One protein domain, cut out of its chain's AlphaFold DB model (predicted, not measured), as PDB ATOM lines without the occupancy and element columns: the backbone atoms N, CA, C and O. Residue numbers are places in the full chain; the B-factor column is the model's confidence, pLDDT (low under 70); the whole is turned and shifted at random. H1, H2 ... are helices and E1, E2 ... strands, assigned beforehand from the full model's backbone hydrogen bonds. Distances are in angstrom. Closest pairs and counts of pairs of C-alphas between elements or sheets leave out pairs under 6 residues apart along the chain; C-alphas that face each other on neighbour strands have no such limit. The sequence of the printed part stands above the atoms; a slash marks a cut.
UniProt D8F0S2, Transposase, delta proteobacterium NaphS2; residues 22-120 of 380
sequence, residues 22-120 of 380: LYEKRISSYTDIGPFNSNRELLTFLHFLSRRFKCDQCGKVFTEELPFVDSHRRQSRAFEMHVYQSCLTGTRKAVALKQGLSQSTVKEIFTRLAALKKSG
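This is residues 22 to 120 of the 380 residues of the protein "Transposase" of delta proteobacterium NaphS2 (UniProt D8F0S2). A long two-stranded hairpin, E1 and E2, with short E3 added beside E2 near one end, makes one lobe; a cluster of three crossed helices, H1, H2 and H3, makes the other. The long link of residues 64 to 76 leads from E3 to H1, and residues 115 to 120 of H3 stick out. The 99 printed residues hold E1, E2, E3, H1, H2 and H3 in that order, a mixed class; the sheet E1 - E2 - E3 is antiparallel. The whole is loose, with a radius of gyration of the C-alphas of 16.1 A and spans of 50 by 34 by 22 A.

Find C-alpha 22 at (-10.816, 16.110, 14.748); from there E1 runs 27.0 A to residue 32, bending by 51 degrees at residue 25. E2, residues 44 to 54, spans 31.2 A, and E3, residues 61 to 63, 7.1 A. H1 takes residues 77 to 89, 19.4 A; H2 residues 92 to 98, 9.8 A. H3, residues 103 to 120, spans 26.3 A and ends with C-alpha 120 at (-45.669, 13.318, 1.388).

The strands form a meander, each the antiparallel neighbour of the one before. In the hairpin E1 and E2, look for N 26 and O 50, 2.8 A apart; in the hairpin E2 and E3, for N 53 and O 62, 2.8 A. H1 only grazes the sheet, with residues 77 to 82; its closest C-alphas to E1 are Phe 79 and Asp 32, 5.0 A. With residues 106 to 114 alone H3 touches H1, about perpendicular at 86 degrees, the closest C-alphas being Phe 110 and Tyr 84, 5.1 A. With residues 103 to 107 alone H3 touches H2, closest at the C-alphas of Gln 103 and Ala 96, 5.4 A. H1, with residues 83 to 87 alone, and H2 only just touch, with 3 pairs of C-alphas within 8 A, the closest being Cys 87 and Val 95, 6.4 A. Every O i to N i+4 pair is within hydrogen-bond range in H2, 8 of 9 in H1 and 13 of 14 in H3.

The C-alphas of Asn 39 and Gln 57, the two farthest apart, are 52.6 A apart. The printed part has no cut; the links E1 to E2 and E3 to H1 are long. Look for pLDDT under 70 at residues 35 to 42 and 119 to 120 of this model.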
ATOM      1  N   LEU A  22     -11.117  16.063  16.181       77.31
ATOM      2  CA  LEU A  22     -10.816  16.110  14.748       77.31
ATOM      3  C   LEU A  22      -9.757  15.048  14.426       77.31
ATOM      4  O   LEU A  22      -8.639  15.097  14.937       77.31
ATOM      5  N   TYR A  23     -10.132  14.093  13.584       76.31
ATOM      6  CA  TYR A  23      -9.300  12.962  13.196       76.31
ATOM      7  C   TYR A  23      -8.568  13.230  11.877       76.31
ATOM      8  O   TYR A  23      -7.374  12.977  11.770       76.31
ATOM      9  N   GLU A  24      -9.274  13.758  10.871       81.56
ATOM     10  CA  GLU A  24      -8.753  13.928   9.508       81.56
ATOM     11  C   GLU A  24      -9.535  15.025   8.761       81.56
ATOM     12  O   GLU A  24     -10.738  15.196   8.981       81.56
ATOM     13  N   LYS A  25      -8.882  15.748   7.840       83.06
ATOM     14  CA  LYS A  25      -9.547  16.607   6.846       83.06
ATOM     15  C   LYS A  25      -9.388  15.987   5.458       83.06
ATOM     16  O   LYS A  25      -8.288  15.606   5.077       83.06
ATOM     17  N   ARG A  26     -10.472  15.917   4.686       81.94
ATOM     18  CA  ARG A  26     -10.495  15.306   3.351       81.94
ATOM     19  C   ARG A  26     -11.221  16.205   2.361       81.94
ATOM     20  O   ARG A  26     -12.397  16.505   2.562       81.94
ATOM     21  N   ILE A  27     -10.565  16.568   1.258       84.25
ATOM     22  CA  ILE A  27     -11.240  17.225   0.132       84.25
ATOM     23  C   ILE A  27     -12.105  16.186  -0.583       84.25
ATOM     24  O   ILE A  27     -11.621  15.146  -1.034       84.25
ATOM     25  N   SER A  28     -13.397  16.474  -0.676       86.25
ATOM     26  CA  SER A  28     -14.365  15.684  -1.425       86.25
ATOM     27  C   SER A  28     -14.963  16.528  -2.542       86.25
ATOM     28  O   SER A  28     -15.291  17.694  -2.344       86.25
ATOM     29  N   SER A  29     -15.120  15.916  -3.714       89.06
ATOM     30  CA  SER A  29     -15.775  16.531  -4.869       89.06
ATOM     31  C   SER A  29     -17.216  16.040  -4.970       89.06
ATOM     32  O   SER A  29     -17.466  14.832  -4.873       89.06
ATOM     33  N   TYR A  30     -18.145  16.964  -5.193       90.25
ATOM     34  CA  TYR A  30     -19.574  16.700  -5.341       90.25
ATOM     35  C   TYR A  30     -20.081  17.305  -6.645       90.25
ATOM     36  O   TYR A  30     -19.764  18.448  -6.947       90.25
ATOM     37  N   THR A  31     -20.866  16.564  -7.422       90.06
ATOM     38  CA  THR A  31     -21.523  17.109  -8.618       90.06
ATOM     39  C   THR A  31     -22.683  18.013  -8.205       90.06
ATOM     40  O   THR A  31     -23.486  17.624  -7.351       90.06
ATOM     41  N   ASP A  32     -22.779  19.189  -8.821       89.81
ATOM     42  CA  ASP A  32     -23.824  20.176  -8.557       89.81
ATOM     43  C   ASP A  32     -24.396  20.789  -9.849       89.81
ATOM     44  O   ASP A  32     -23.872  20.575 -10.947       89.81
ATOM     45  N   ILE A  33     -25.498  21.532  -9.724       84.31
ATOM     46  CA  ILE A  33     -26.091  22.303 -10.821       84.31
ATOM     47  C   ILE A  33     -25.154  23.467 -11.176       84.31
ATOM     48  O   ILE A  33     -24.634  24.151 -10.296       84.31
ATOM     49  N   GLY A  34     -24.938  23.705 -12.472       72.88
ATOM     50  CA  GLY A  34     -24.181  24.869 -12.929       72.88
ATOM     51  C   GLY A  34     -24.905  26.200 -12.675       72.88
ATOM     52  O   GLY A  34     -26.125  26.221 -12.507       72.88
ATOM     53  N   PRO A  35     -24.173  27.328 -12.659       67.12
ATOM     54  CA  PRO A  35     -24.768  28.650 -12.479       67.12
ATOM     55  C   PRO A  35     -25.775  28.971 -13.598       67.12
ATOM     56  O   PRO A  35     -25.521  28.700 -14.770       67.12
ATOM     57  N   PHE A  36     -26.900  29.592 -13.228       56.19
ATOM     58  CA  PHE A  36     -28.123  29.793 -14.032       56.19
ATOM     59  C   PHE A  36     -27.984  30.579 -15.363       56.19
ATOM     60  O   PHE A  36     -28.992  30.811 -16.021       56.19
ATOM     61  N   ASN A  37     -26.778  30.959 -15.802       48.16
ATOM     62  CA  ASN A  37     -26.557  31.872 -16.936       48.16
ATOM     63  C   ASN A  37     -25.679  31.335 -18.079       48.16
ATOM     64  O   ASN A  37     -25.333  32.092 -18.986       48.16
ATOM     65  N   SER A  38     -25.313  30.052 -18.099       49.28
ATOM     66  CA  SER A  38     -24.604  29.487 -19.250       49.28
ATOM     67  C   SER A  38     -25.563  28.749 -20.187       49.28
ATOM     68  O   SER A  38     -26.096  27.700 -19.843       49.28
ATOM     69  N   ASN A  39     -25.671  29.209 -21.440       48.09
ATOM     70  CA  ASN A  39     -26.287  28.472 -22.566       48.09
ATOM     71  C   ASN A  39     -25.624  27.100 -22.854       48.09
ATOM     72  O   ASN A  39     -25.990  26.401 -23.796       48.09
ATOM     73  N   ARG A  40     -24.625  26.714 -22.055       53.28
ATOM     74  CA  ARG A  40     -23.999  25.397 -22.016       53.28
ATOM     75  C   ARG A  40     -24.243  24.809 -20.631       53.28
ATOM     76  O   ARG A  40     -23.818  25.391 -19.637       53.28
ATOM     77  N   GLU A  41     -24.897  23.654 -20.569       61.56
ATOM     78  CA  GLU A  41     -24.956  22.860 -19.344       61.56
ATOM     79  C   GLU A  41     -23.562  22.285 -19.068       61.56
ATOM     80  O   GLU A  41     -23.161  21.276 -19.645       61.56
ATOM     81  N   LEU A  42     -22.782  22.984 -18.246       68.06
ATOM     82  CA  LEU A  42     -21.463  22.535 -17.820       68.06
ATOM     83  C   LEU A  42     -21.600  21.685 -16.555       68.06
ATOM     84  O   LEU A  42     -22.229  22.098 -15.579       68.06
ATOM     85  N   LEU A  43     -20.956  20.515 -16.561       75.69
ATOM     86  CA  LEU A  43     -20.742  19.711 -15.359       75.69
ATOM     87  C   LEU A  43     -20.031  20.563 -14.306       75.69
ATOM     88  O   LEU A  43     -18.910  21.026 -14.527       75.69
ATOM     89  N   THR A  44     -20.695  20.775 -13.173       85.44
ATOM     90  CA  THR A  44     -20.188  21.602 -12.077       85.44
ATOM     91  C   THR A  44     -19.829  20.718 -10.895       85.44
ATOM     92  O   THR A  44     -20.567  19.796 -10.547       85.44
ATOM     93  N   PHE A  45     -18.669  20.984 -10.296       88.12
ATOM     94  CA  PHE A  45     -18.179  20.269  -9.126       88.12
ATOM     95  C   PHE A  45     -17.954  21.249  -7.977       88.12
ATOM     96  O   PHE A  45     -17.273  22.258  -8.142       88.12
ATOM     97  N   LEU A  46     -18.505  20.924  -6.811       87.50
ATOM     98  CA  LEU A  46     -18.196  21.563  -5.541       87.50
ATOM     99  C   LEU A  46     -17.090  20.766  -4.855       87.50
ATOM    100  O   LEU A  46     -17.265  19.582  -4.557       87.50
ATOM    101  N   HIS A  47     -15.960  21.412  -4.592       88.88
ATOM    102  CA  HIS A  47     -14.894  20.843  -3.779       88.88
ATOM    103  C   HIS A  47     -15.061  21.347  -2.349       88.88
ATOM    104  O   HIS A  47     -14.987  22.549  -2.107       88.88
ATOM    105  N   PHE A  48     -15.310  20.434  -1.414       85.69
ATOM    106  CA  PHE A  48     -15.528  20.769  -0.011       85.69
ATOM    107  C   PHE A  48     -14.537  20.025   0.882       85.69
ATOM    108  O   PHE A  48     -14.306  18.823   0.713       85.69
ATOM    109  N   LEU A  49     -13.957  20.740   1.844       87.25
ATOM    110  CA  LEU A  49     -13.045  20.178   2.832       87.25
ATOM    111  C   LEU A  49     -13.848  19.559   3.978       87.25
ATOM    112  O   LEU A  49     -14.141  20.216   4.967       87.25
ATOM    113  N   SER A  50     -14.196  18.282   3.827       83.75
ATOM    114  CA  SER A  50     -14.931  17.528   4.843       83.75
ATOM    115  C   SER A  50     -14.042  17.135   6.028       83.75
ATOM    116  O   SER A  50     -12.954  16.580   5.850       83.75
ATOM    117  N   ARG A  51     -14.520  17.386   7.245       87.25
ATOM    118  CA  ARG A  51     -13.916  17.002   8.523       87.25
ATOM    119  C   ARG A  51     -14.420  15.626   8.946       87.25
ATOM    120  O   ARG A  51     -15.616  15.345   8.893       87.25
ATOM    121  N   ARG A  52     -13.507  14.762   9.384       87.00
ATOM    122  CA  ARG A  52     -13.822  13.489  10.041       87.00
ATOM    123  C   ARG A  52     -13.454  13.586  11.508       87.00
ATOM    124  O   ARG A  52     -12.373  14.062  11.850       87.00
ATOM    125  N   PHE A  53     -14.337  13.097  12.356       89.12
ATOM    126  CA  PHE A  53     -14.199  13.099  13.799       89.12
ATOM    127  C   PHE A  53     -14.112  11.670  14.318       89.12
ATOM    128  O   PHE A  53     -14.669  10.752  13.709       89.12
ATOM    129  N   LYS A  54     -13.434  11.474  15.446       90.31
ATOM    130  CA  LYS A  54     -13.405  10.203  16.173       90.31
ATOM    131  C   LYS A  54     -14.003  10.422  17.559       90.31
ATOM    132  O   LYS A  54     -13.638  11.367  18.248       90.31
ATOM    133  N   CYS A  55     -14.949   9.572  17.949       86.75
ATOM    134  CA  CYS A  55     -15.501   9.585  19.298       86.75
ATOM    135  C   CYS A  55     -14.481   8.993  20.274       86.75
ATOM    136  O   CYS A  55     -14.045   7.858  20.081       86.75
ATOM    137  N   ASP A  56     -14.151   9.728  21.333       87.75
ATOM    138  CA  ASP A  56     -13.157   9.287  22.316       87.75
ATOM    139  C   ASP A  56     -13.679   8.179  23.243       87.75
ATOM    140  O   ASP A  56     -12.897   7.367  23.722       87.75
ATOM    141  N   GLN A  57     -14.999   8.070  23.435       87.94
ATOM    142  CA  GLN A  57     -15.588   7.023  24.278       87.94
ATOM    143  C   GLN A  57     -15.733   5.673  23.565       87.94
ATOM    144  O   GLN A  57     -15.467   4.630  24.150       87.94
ATOM    145  N   CYS A  58     -16.174   5.671  22.302       89.88
ATOM    146  CA  CYS A  58     -16.467   4.429  21.570       89.88
ATOM    147  C   CYS A  58     -15.535   4.159  20.381       89.88
ATOM    148  O   CYS A  58     -15.699   3.159  19.684       89.88
ATOM    149  N   GLY A  59     -14.599   5.062  20.084       87.69
ATOM    150  CA  GLY A  59     -13.639   4.929  18.985       87.69
ATOM    151  C   GLY A  59     -14.224   5.060  17.573       87.69
ATOM    152  O   GLY A  59     -13.458   5.019  16.607       87.69
ATOM    153  N   LYS A  60     -15.548   5.227  17.416       90.75
ATOM    154  CA  LYS A  60     -16.206   5.341  16.102       90.75
ATOM    155  C   LYS A  60     -15.778   6.613  15.374       90.75
ATOM    156  O   LYS A  60     -15.782   7.698  15.952       90.75
ATOM    157  N   VAL A  61     -15.468   6.471  14.086       88.44
ATOM    158  CA  VAL A  61     -15.153   7.587  13.188       88.44
ATOM    159  C   VAL A  61     -16.397   7.969  12.393       88.44
ATOM    160  O   VAL A  61     -17.035   7.101  11.798       88.44
ATOM    161  N   PHE A  62     -16.716   9.256  12.339       86.81
ATOM    162  CA  PHE A  62     -17.824   9.792  11.550       86.81
ATOM    163  C   PHE A  62     -17.390  11.043  10.786       86.81
ATOM    164  O   PHE A  62     -16.420  11.707  11.144       86.81
ATOM    165  N   THR A  63     -18.067  11.332   9.683       85.69
ATOM    166  CA  THR A  63     -17.800  12.515   8.854       85.69
ATOM    167  C   THR A  63     -18.809  13.595   9.205       85.69
ATOM    168  O   THR A  63     -19.950  13.268   9.527       85.69
ATOM    169  N   GLU A  64     -18.404  14.862   9.144       86.31
ATOM    170  CA  GLU A  64     -19.329  15.977   9.310       86.31
ATOM    171  C   GLU A  64     -20.494  15.893   8.316       86.31
ATOM    172  O   GLU A  64     -20.325  15.492   7.158       86.31
ATOM    173  N   GLU A  65     -21.682  16.271   8.775       86.38
ATOM    174  CA  GLU A  65     -22.852  16.339   7.913       86.38
ATOM    175  C   GLU A  65     -22.833  17.633   7.107       86.38
ATOM    176  O   GLU A  65     -22.678  18.729   7.646       86.38
ATOM    177  N   LEU A  66     -23.008  17.505   5.793       88.69
ATOM    178  CA  LEU A  66     -23.071  18.649   4.896       88.69
ATOM    179  C   LEU A  66     -24.540  19.007   4.637       88.69
ATOM    180  O   LEU A  66     -25.312  18.141   4.224       88.69
ATOM    181  N   PRO A  67     -24.954  20.279   4.782       88.75
ATOM    182  CA  PRO A  67     -26.362  20.663   4.634       88.75
ATOM    183  C   PRO A  67     -26.893  20.502   3.199       88.75
ATOM    184  O   PRO A  67     -28.104  20.507   2.974       88.75
ATOM    185  N   PHE A  68     -26.006  20.348   2.214       89.88
ATOM    186  CA  PHE A  68     -26.344  20.276   0.794       89.88
ATOM    187  C   PHE A  68     -26.173  18.878   0.177       89.88
ATOM    188  O   PHE A  68     -26.537  18.699  -0.984       89.88
ATOM    189  N   VAL A  69     -25.655  17.884   0.911       91.69
ATOM    190  CA  VAL A  69     -25.404  16.516   0.414       91.69
ATOM    191  C   VAL A  69     -25.860  15.497   1.455       91.69
ATOM    192  O   VAL A  69     -25.523  15.609   2.627       91.69
ATOM    193  N   ASP A  70     -26.595  14.471   1.026       88.19
ATOM    194  CA  ASP A  70     -26.958  13.363   1.913       88.19
ATOM    195  C   ASP A  70     -25.761  12.443   2.199       88.19
ATOM    196  O   ASP A  70     -24.841  12.292   1.390       88.19
ATOM    197  N   SER A  71     -25.795  11.770   3.349       84.62
ATOM    198  CA  SER A  71     -24.744  10.840   3.769       84.62
ATOM    199  C   SER A  71     -24.394   9.821   2.670       84.62
ATOM    200  O   SER A  71     -25.274   9.244   2.027       84.62
ATOM    201  N   HIS A  72     -23.092   9.596   2.460       84.62
ATOM    202  CA  HIS A  72     -22.526   8.696   1.440       84.62
ATOM    203  C   HIS A  72     -22.825   9.063  -0.030       84.62
ATOM    204  O   HIS A  72     -22.587   8.248  -0.925       84.62
ATOM    205  N   ARG A  73     -23.305  10.281  -0.319       89.38
ATOM    206  CA  ARG A  73     -23.552  10.753  -1.692       89.38
ATOM    207  C   ARG A  73     -22.402  11.573  -2.262       89.38
ATOM    208  O   ARG A  73     -21.590  12.152  -1.546       89.38
ATOM    209  N   ARG A  74     -22.344  11.612  -3.596       90.56
ATOM    210  CA  ARG A  74     -21.399  12.421  -4.390       90.56
ATOM    211  C   ARG A  74     -22.109  13.484  -5.230       90.56
ATOM    212  O   ARG A  74     -21.477  14.145  -6.041       90.56
ATOM    213  N   GLN A  75     -23.416  13.632  -5.053       93.62
ATOM    214  CA  GLN A  75     -24.263  14.588  -5.748       93.62
ATOM    215  C   GLN A  75     -24.932  15.477  -4.704       93.62
ATOM    216  O   GLN A  75     -25.365  14.976  -3.664       93.62
ATOM    217  N   SER A  76     -25.008  16.780  -4.969       92.94
ATOM    218  CA  SER A  76     -25.784  17.688  -4.126       92.94
ATOM    219  C   SER A  76     -27.274  17.333  -4.185       92.94
ATOM    220  O   SER A  76     -27.777  16.825  -5.192       92.94
ATOM    221  N   ARG A  77     -28.015  17.652  -3.119       93.44
ATOM    222  CA  ARG A  77     -29.480  17.513  -3.064       93.44
ATOM    223  C   ARG A  77     -30.155  18.260  -4.217       93.44
ATOM    224  O   ARG A  77     -31.099  17.748  -4.814       93.44
ATOM    225  N   ALA A  78     -29.651  19.449  -4.549       91.56
ATOM    226  CA  ALA A  78     -30.147  20.254  -5.660       91.56
ATOM    227  C   ALA A  78     -29.952  19.528  -7.001       91.56
ATOM    228  O   ALA A  78     -30.902  19.384  -7.773       91.56
ATOM    229  N   PHE A  79     -28.758  18.992  -7.254       93.31
ATOM    230  CA  PHE A  79     -28.458  18.266  -8.482       93.31
ATOM    231  C   PHE A  79     -29.253  16.966  -8.611       93.31
ATOM    232  O   PHE A  79     -29.799  16.681  -9.675       93.31
ATOM    233  N   GLU A  80     -29.397  16.195  -7.533       94.75
ATOM    234  CA  GLU A  80     -30.254  15.005  -7.544       94.75
ATOM    235  C   GLU A  80     -31.718  15.358  -7.863       94.75
ATOM    236  O   GLU A  80     -32.373  14.659  -8.643       94.75
ATOM    237  N   MET A  81     -32.223  16.477  -7.332       92.38
ATOM    238  CA  MET A  81     -33.553  16.995  -7.658       92.38
ATOM    239  C   MET A  81     -33.683  17.427  -9.124       92.38
ATOM    240  O   MET A  81     -34.695  17.114  -9.758       92.38
ATOM    241  N   HIS A  82     -32.660  18.071  -9.689       91.94
ATOM    242  CA  HIS A  82     -32.594  18.406 -11.117       91.94
ATOM    243  C   HIS A  82     -32.612  17.152 -12.002       91.94
ATOM    244  O   HIS A  82     -33.372  17.074 -12.972       91.94
ATOM    245  N   VAL A  83     -31.843  16.121 -11.638       93.31
ATOM    246  CA  VAL A  83     -31.845  14.816 -12.320       93.31
ATOM    247  C   VAL A  83     -33.231  14.169 -12.252       93.31
ATOM    248  O   VAL A  83     -33.724  13.658 -13.263       93.31
ATOM    249  N   TYR A  84     -33.891  14.211 -11.091       93.31
ATOM    250  CA  TYR A  84     -35.256  13.709 -10.919       93.31
ATOM    251  C   TYR A  84     -36.256  14.437 -11.826       93.31
ATOM    252  O   TYR A  84     -37.000  13.778 -12.556       93.31
ATOM    253  N   GLN A  85     -36.246  15.772 -11.839       90.69
ATOM    254  CA  GLN A  85     -37.132  16.581 -12.684       90.69
ATOM    255  C   GLN A  85     -36.872  16.339 -14.175       90.69
ATOM    256  O   GLN A  85     -37.813  16.117 -14.935       90.69
ATOM    257  N   SER A  86     -35.602  16.281 -14.579       90.81
ATOM    258  CA  SER A  86     -35.192  15.967 -15.954       90.81
ATOM    259  C   SER A  86     -35.662  14.583 -16.393       90.81
ATOM    260  O   SER A  86     -36.009  14.364 -17.556       90.81
ATOM    261  N   CYS A  87     -35.719  13.626 -15.463       91.31
ATOM    262  CA  CYS A  87     -36.297  12.326 -15.757       91.31
ATOM    263  C   CYS A  87     -37.791  12.443 -16.064       91.31
ATOM    264  O   CYS A  87     -38.226  11.742 -16.964       91.31
ATOM    265  N   LEU A  88     -38.583  13.294 -15.404       87.69
ATOM    266  CA  LEU A  88     -40.038  13.369 -15.638       87.69
ATOM    267  C   LEU A  88     -40.406  13.692 -17.093       87.69
ATOM    268  O   LEU A  88     -41.401  13.175 -17.589       87.69
ATOM    269  N   THR A  89     -39.574  14.450 -17.806       83.50
ATOM    270  CA  THR A  89     -39.809  14.830 -19.210       83.50
ATOM    271  C   THR A  89     -38.967  14.042 -20.219       83.50
ATOM    272  O   THR A  89     -39.247  14.092 -21.417       83.50
ATOM    273  N   GLY A  90     -37.958  13.287 -19.765       85.50
ATOM    274  CA  GLY A  90     -36.999  12.582 -20.621       85.50
ATOM    275  C   GLY A  90     -36.792  11.100 -20.292       85.50
ATOM    276  O   GLY A  90     -37.343  10.538 -19.344       85.50
ATOM    277  N   THR A  91     -35.952  10.430 -21.089       88.12
ATOM    278  CA  THR A  91     -35.500   9.064 -20.774       88.12
ATOM    279  C   THR A  91     -34.337   9.098 -19.792       88.12
ATOM    280  O   THR A  91     -33.469   9.964 -19.876       88.12
ATOM    281  N   ARG A  92     -34.236   8.085 -18.923       90.25
ATOM    282  CA  ARG A  92     -33.073   7.925 -18.029       90.25
ATOM    283  C   ARG A  92     -31.751   7.869 -18.801       90.25
ATOM    284  O   ARG A  92     -30.763   8.410 -18.331       90.25
ATOM    285  N   LYS A  93     -31.744   7.261 -19.996       90.94
ATOM    286  CA  LYS A  93     -30.572   7.207 -20.884       90.94
ATOM    287  C   LYS A  93     -30.163   8.599 -21.374       90.94
ATOM    288  O   LYS A  93     -28.983   8.922 -21.322       90.94
ATOM    289  N   ALA A  94     -31.119   9.417 -21.817       90.94
ATOM    290  CA  ALA A  94     -30.840  10.783 -22.254       90.94
ATOM    291  C   ALA A  94     -30.361  11.660 -21.091       90.94
ATOM    292  O   ALA A  94     -29.388  12.385 -21.249       90.94
ATOM    293  N   VAL A  95     -30.989  11.548 -19.916       91.69
ATOM    294  CA  VAL A  95     -30.569  12.287 -18.713       91.69
ATOM    295  C   VAL A  95     -29.167  11.870 -18.270       91.69
ATOM    296  O   VAL A  95     -28.345  12.732 -17.992       91.69
ATOM    297  N   ALA A  96     -28.867  10.569 -18.263       92.38
ATOM    298  CA  ALA A  96     -27.542  10.045 -17.938       92.38
ATOM    299  C   ALA A  96     -26.459  10.608 -18.868       92.38
ATOM    300  O   ALA A  96     -25.460  11.133 -18.390       92.38
ATOM    301  N   LEU A  97     -26.701  10.570 -20.183       91.25
ATOM    302  CA  LEU A  97     -25.787  11.129 -21.180       91.25
ATOM    303  C   LEU A  97     -25.593  12.637 -20.987       91.25
ATOM    304  O   LEU A  97     -24.468  13.120 -20.975       91.25
ATOM    305  N   LYS A  98     -26.698  13.367 -20.808       88.56
ATOM    306  CA  LYS A  98     -26.712  14.825 -20.676       88.56
ATOM    307  C   LYS A  98     -26.005  15.308 -19.406       88.56
ATOM    308  O   LYS A  98     -25.324  16.320 -19.445       88.56
ATOM    309  N   GLN A  99     -26.149  14.572 -18.305       88.81
ATOM    310  CA  GLN A  99     -25.602  14.935 -16.995       88.81
ATOM    311  C   GLN A  99     -24.288  14.209 -16.658       88.81
ATOM    312  O   GLN A  99     -23.837  14.281 -15.522       88.81
ATOM    313  N   GLY A 100     -23.687  13.468 -17.600       88.50
ATOM    314  CA  GLY A 100     -22.433  12.737 -17.369       88.50
ATOM    315  C   GLY A 100     -22.515  11.661 -16.275       88.50
ATOM    316  O   GLY A 100     -21.521  11.372 -15.615       88.50
ATOM    317  N   LEU A 101     -23.696  11.080 -16.050       91.50
ATOM    318  CA  LEU A 101     -23.935  10.065 -15.022       91.50
ATOM    319  C   LEU A 101     -24.065   8.670 -15.631       91.50
ATOM    320  O   LEU A 101     -24.488   8.493 -16.773       91.50
ATOM    321  N   SER A 102     -23.804   7.643 -14.824       93.56
ATOM    322  CA  SER A 102     -24.207   6.286 -15.184       93.56
ATOM    323  C   SER A 102     -25.738   6.153 -15.135       93.56
ATOM    324  O   SER A 102     -26.430   6.790 -14.330       93.56
ATOM    325  N   GLN A 103     -26.302   5.278 -15.972       92.75
ATOM    326  CA  GLN A 103     -27.748   5.015 -15.941       92.75
ATOM    327  C   GLN A 103     -28.210   4.403 -14.609       92.75
ATOM    328  O   GLN A 103     -29.363   4.602 -14.221       92.75
ATOM    329  N   SER A 104     -27.340   3.666 -13.907       93.38
ATOM    330  CA  SER A 104     -27.639   3.117 -12.582       93.38
ATOM    331  C   SER A 104     -27.769   4.225 -11.540       93.38
ATOM    332  O   SER A 104     -28.745   4.208 -10.793       93.38
ATOM    333  N   THR A 105     -26.881   5.224 -11.554       94.06
ATOM    334  CA  THR A 105     -26.969   6.404 -10.677       94.06
ATOM    335  C   THR A 105     -28.260   7.183 -10.930       94.06
ATOM    336  O   THR A 105     -29.014   7.440  -9.997       94.06
ATOM    337  N   VAL A 106     -28.593   7.480 -12.194       94.69
ATOM    338  CA  VAL A 106     -29.852   8.176 -12.535       94.69
ATOM    339  C   VAL A 106     -31.079   7.375 -12.096       94.69
ATOM    340  O   VAL A 106     -32.039   7.937 -11.566       94.69
ATOM    341  N   LYS A 107     -31.072   6.052 -12.308       93.31
ATOM    342  CA  LYS A 107     -32.162   5.169 -11.873       93.31
ATOM    343  C   LYS A 107     -32.331   5.211 -10.356       93.31
ATOM    344  O   LYS A 107     -33.469   5.282  -9.896       93.31
ATOM    345  N   GLU A 108     -31.242   5.121  -9.604       94.44
ATOM    346  CA  GLU A 108     -31.270   5.122  -8.144       94.44
ATOM    347  C   GLU A 108     -31.796   6.463  -7.609       94.44
ATOM    348  O   GLU A 108     -32.793   6.447  -6.883       94.44
ATOM    349  N   ILE A 109     -31.248   7.596  -8.075       94.56
ATOM    350  CA  ILE A 109     -31.704   8.948  -7.709       94.56
ATOM    351  C   ILE A 109     -33.207   9.079  -7.958       94.56
ATOM    352  O   ILE A 109     -33.970   9.457  -7.067       94.56
ATOM    353  N   PHE A 110     -33.654   8.705  -9.162       94.00
ATOM    354  CA  PHE A 110     -35.062   8.789  -9.527       94.00
ATOM    355  C   PHE A 110     -35.948   7.934  -8.618       94.00
ATOM    356  O   PHE A 110     -36.981   8.400  -8.148       94.00
ATOM    357  N   THR A 111     -35.566   6.676  -8.388       92.44
ATOM    358  CA  THR A 111     -36.373   5.713  -7.622       92.44
ATOM    359  C   THR A 111     -36.526   6.167  -6.174       92.44
ATOM    360  O   THR A 111     -37.639   6.152  -5.647       92.44
ATOM    361  N   ARG A 112     -35.436   6.630  -5.552       92.44
ATOM    362  CA  ARG A 112     -35.438   7.129  -4.174       92.44
ATOM    363  C   ARG A 112     -36.273   8.398  -4.029       92.44
ATOM    364  O   ARG A 112     -37.153   8.443  -3.173       92.44
ATOM    365  N   LEU A 113     -36.054   9.403  -4.879       91.56
ATOM    366  CA  LEU A 113     -36.803  10.662  -4.805       91.56
ATOM    367  C   LEU A 113     -38.293  10.476  -5.139       91.56
ATOM    368  O   LEU A 113     -39.143  11.090  -4.492       91.56
ATOM    369  N   ALA A 114     -38.631   9.584  -6.077       89.88
ATOM    370  CA  ALA A 114     -40.019   9.208  -6.354       89.88
ATOM    371  C   ALA A 114     -40.688   8.550  -5.134       89.88
ATOM    372  O   ALA A 114     -41.836   8.865  -4.818       89.88
ATOM    373  N   ALA A 115     -39.979   7.657  -4.437       87.44
ATOM    374  CA  ALA A 115     -40.489   7.002  -3.235       87.44
ATOM    375  C   ALA A 115     -40.720   7.998  -2.085       87.44
ATOM    376  O   ALA A 115     -41.780   7.963  -1.466       87.44
ATOM    377  N   LEU A 116     -39.786   8.929  -1.855       85.12
ATOM    378  CA  LEU A 116     -39.920   9.968  -0.824       85.12
ATOM    379  C   LEU A 116     -41.109  10.901  -1.093       85.12
ATOM    380  O   LEU A 116     -41.910  11.163  -0.198       85.12
ATOM    381  N   LYS A 117     -41.276  11.363  -2.339       80.19
ATOM    382  CA  LYS A 117     -42.396  12.242  -2.722       80.19
ATOM    383  C   LYS A 117     -43.761  11.564  -2.605       80.19
ATOM    384  O   LYS A 117     -44.741  12.234  -2.286       80.19
ATOM    385  N   LYS A 118     -43.829  10.246  -2.824       71.88
ATOM    386  CA  LYS A 118     -45.061   9.466  -2.647       71.88
ATOM    387  C   LYS A 118     -45.565   9.508  -1.200       71.88
ATOM    388  O   LYS A 118     -46.769   9.596  -0.997       71.88
ATOM    389  N   SER A 119     -44.668   9.485  -0.215       60.19
ATOM    390  CA  SER A 119     -45.040   9.508   1.207       60.19
ATOM    391  C   SER A 119     -45.584  10.861   1.682       60.19
ATOM    392  O   SER A 119     -46.295  10.904   2.676       60.19
ATOM    393  N   GLY A 120     -45.278  11.961   0.981       51.22
ATOM    394  CA  GLY A 120     -45.669  13.318   1.388       51.22
ATOM    395  C   GLY A 120     -46.987  13.841   0.802       51.22
ATOM    396  O   GLY A 120     -47.467  14.879   1.242       51.22
TER     397      GLY A 120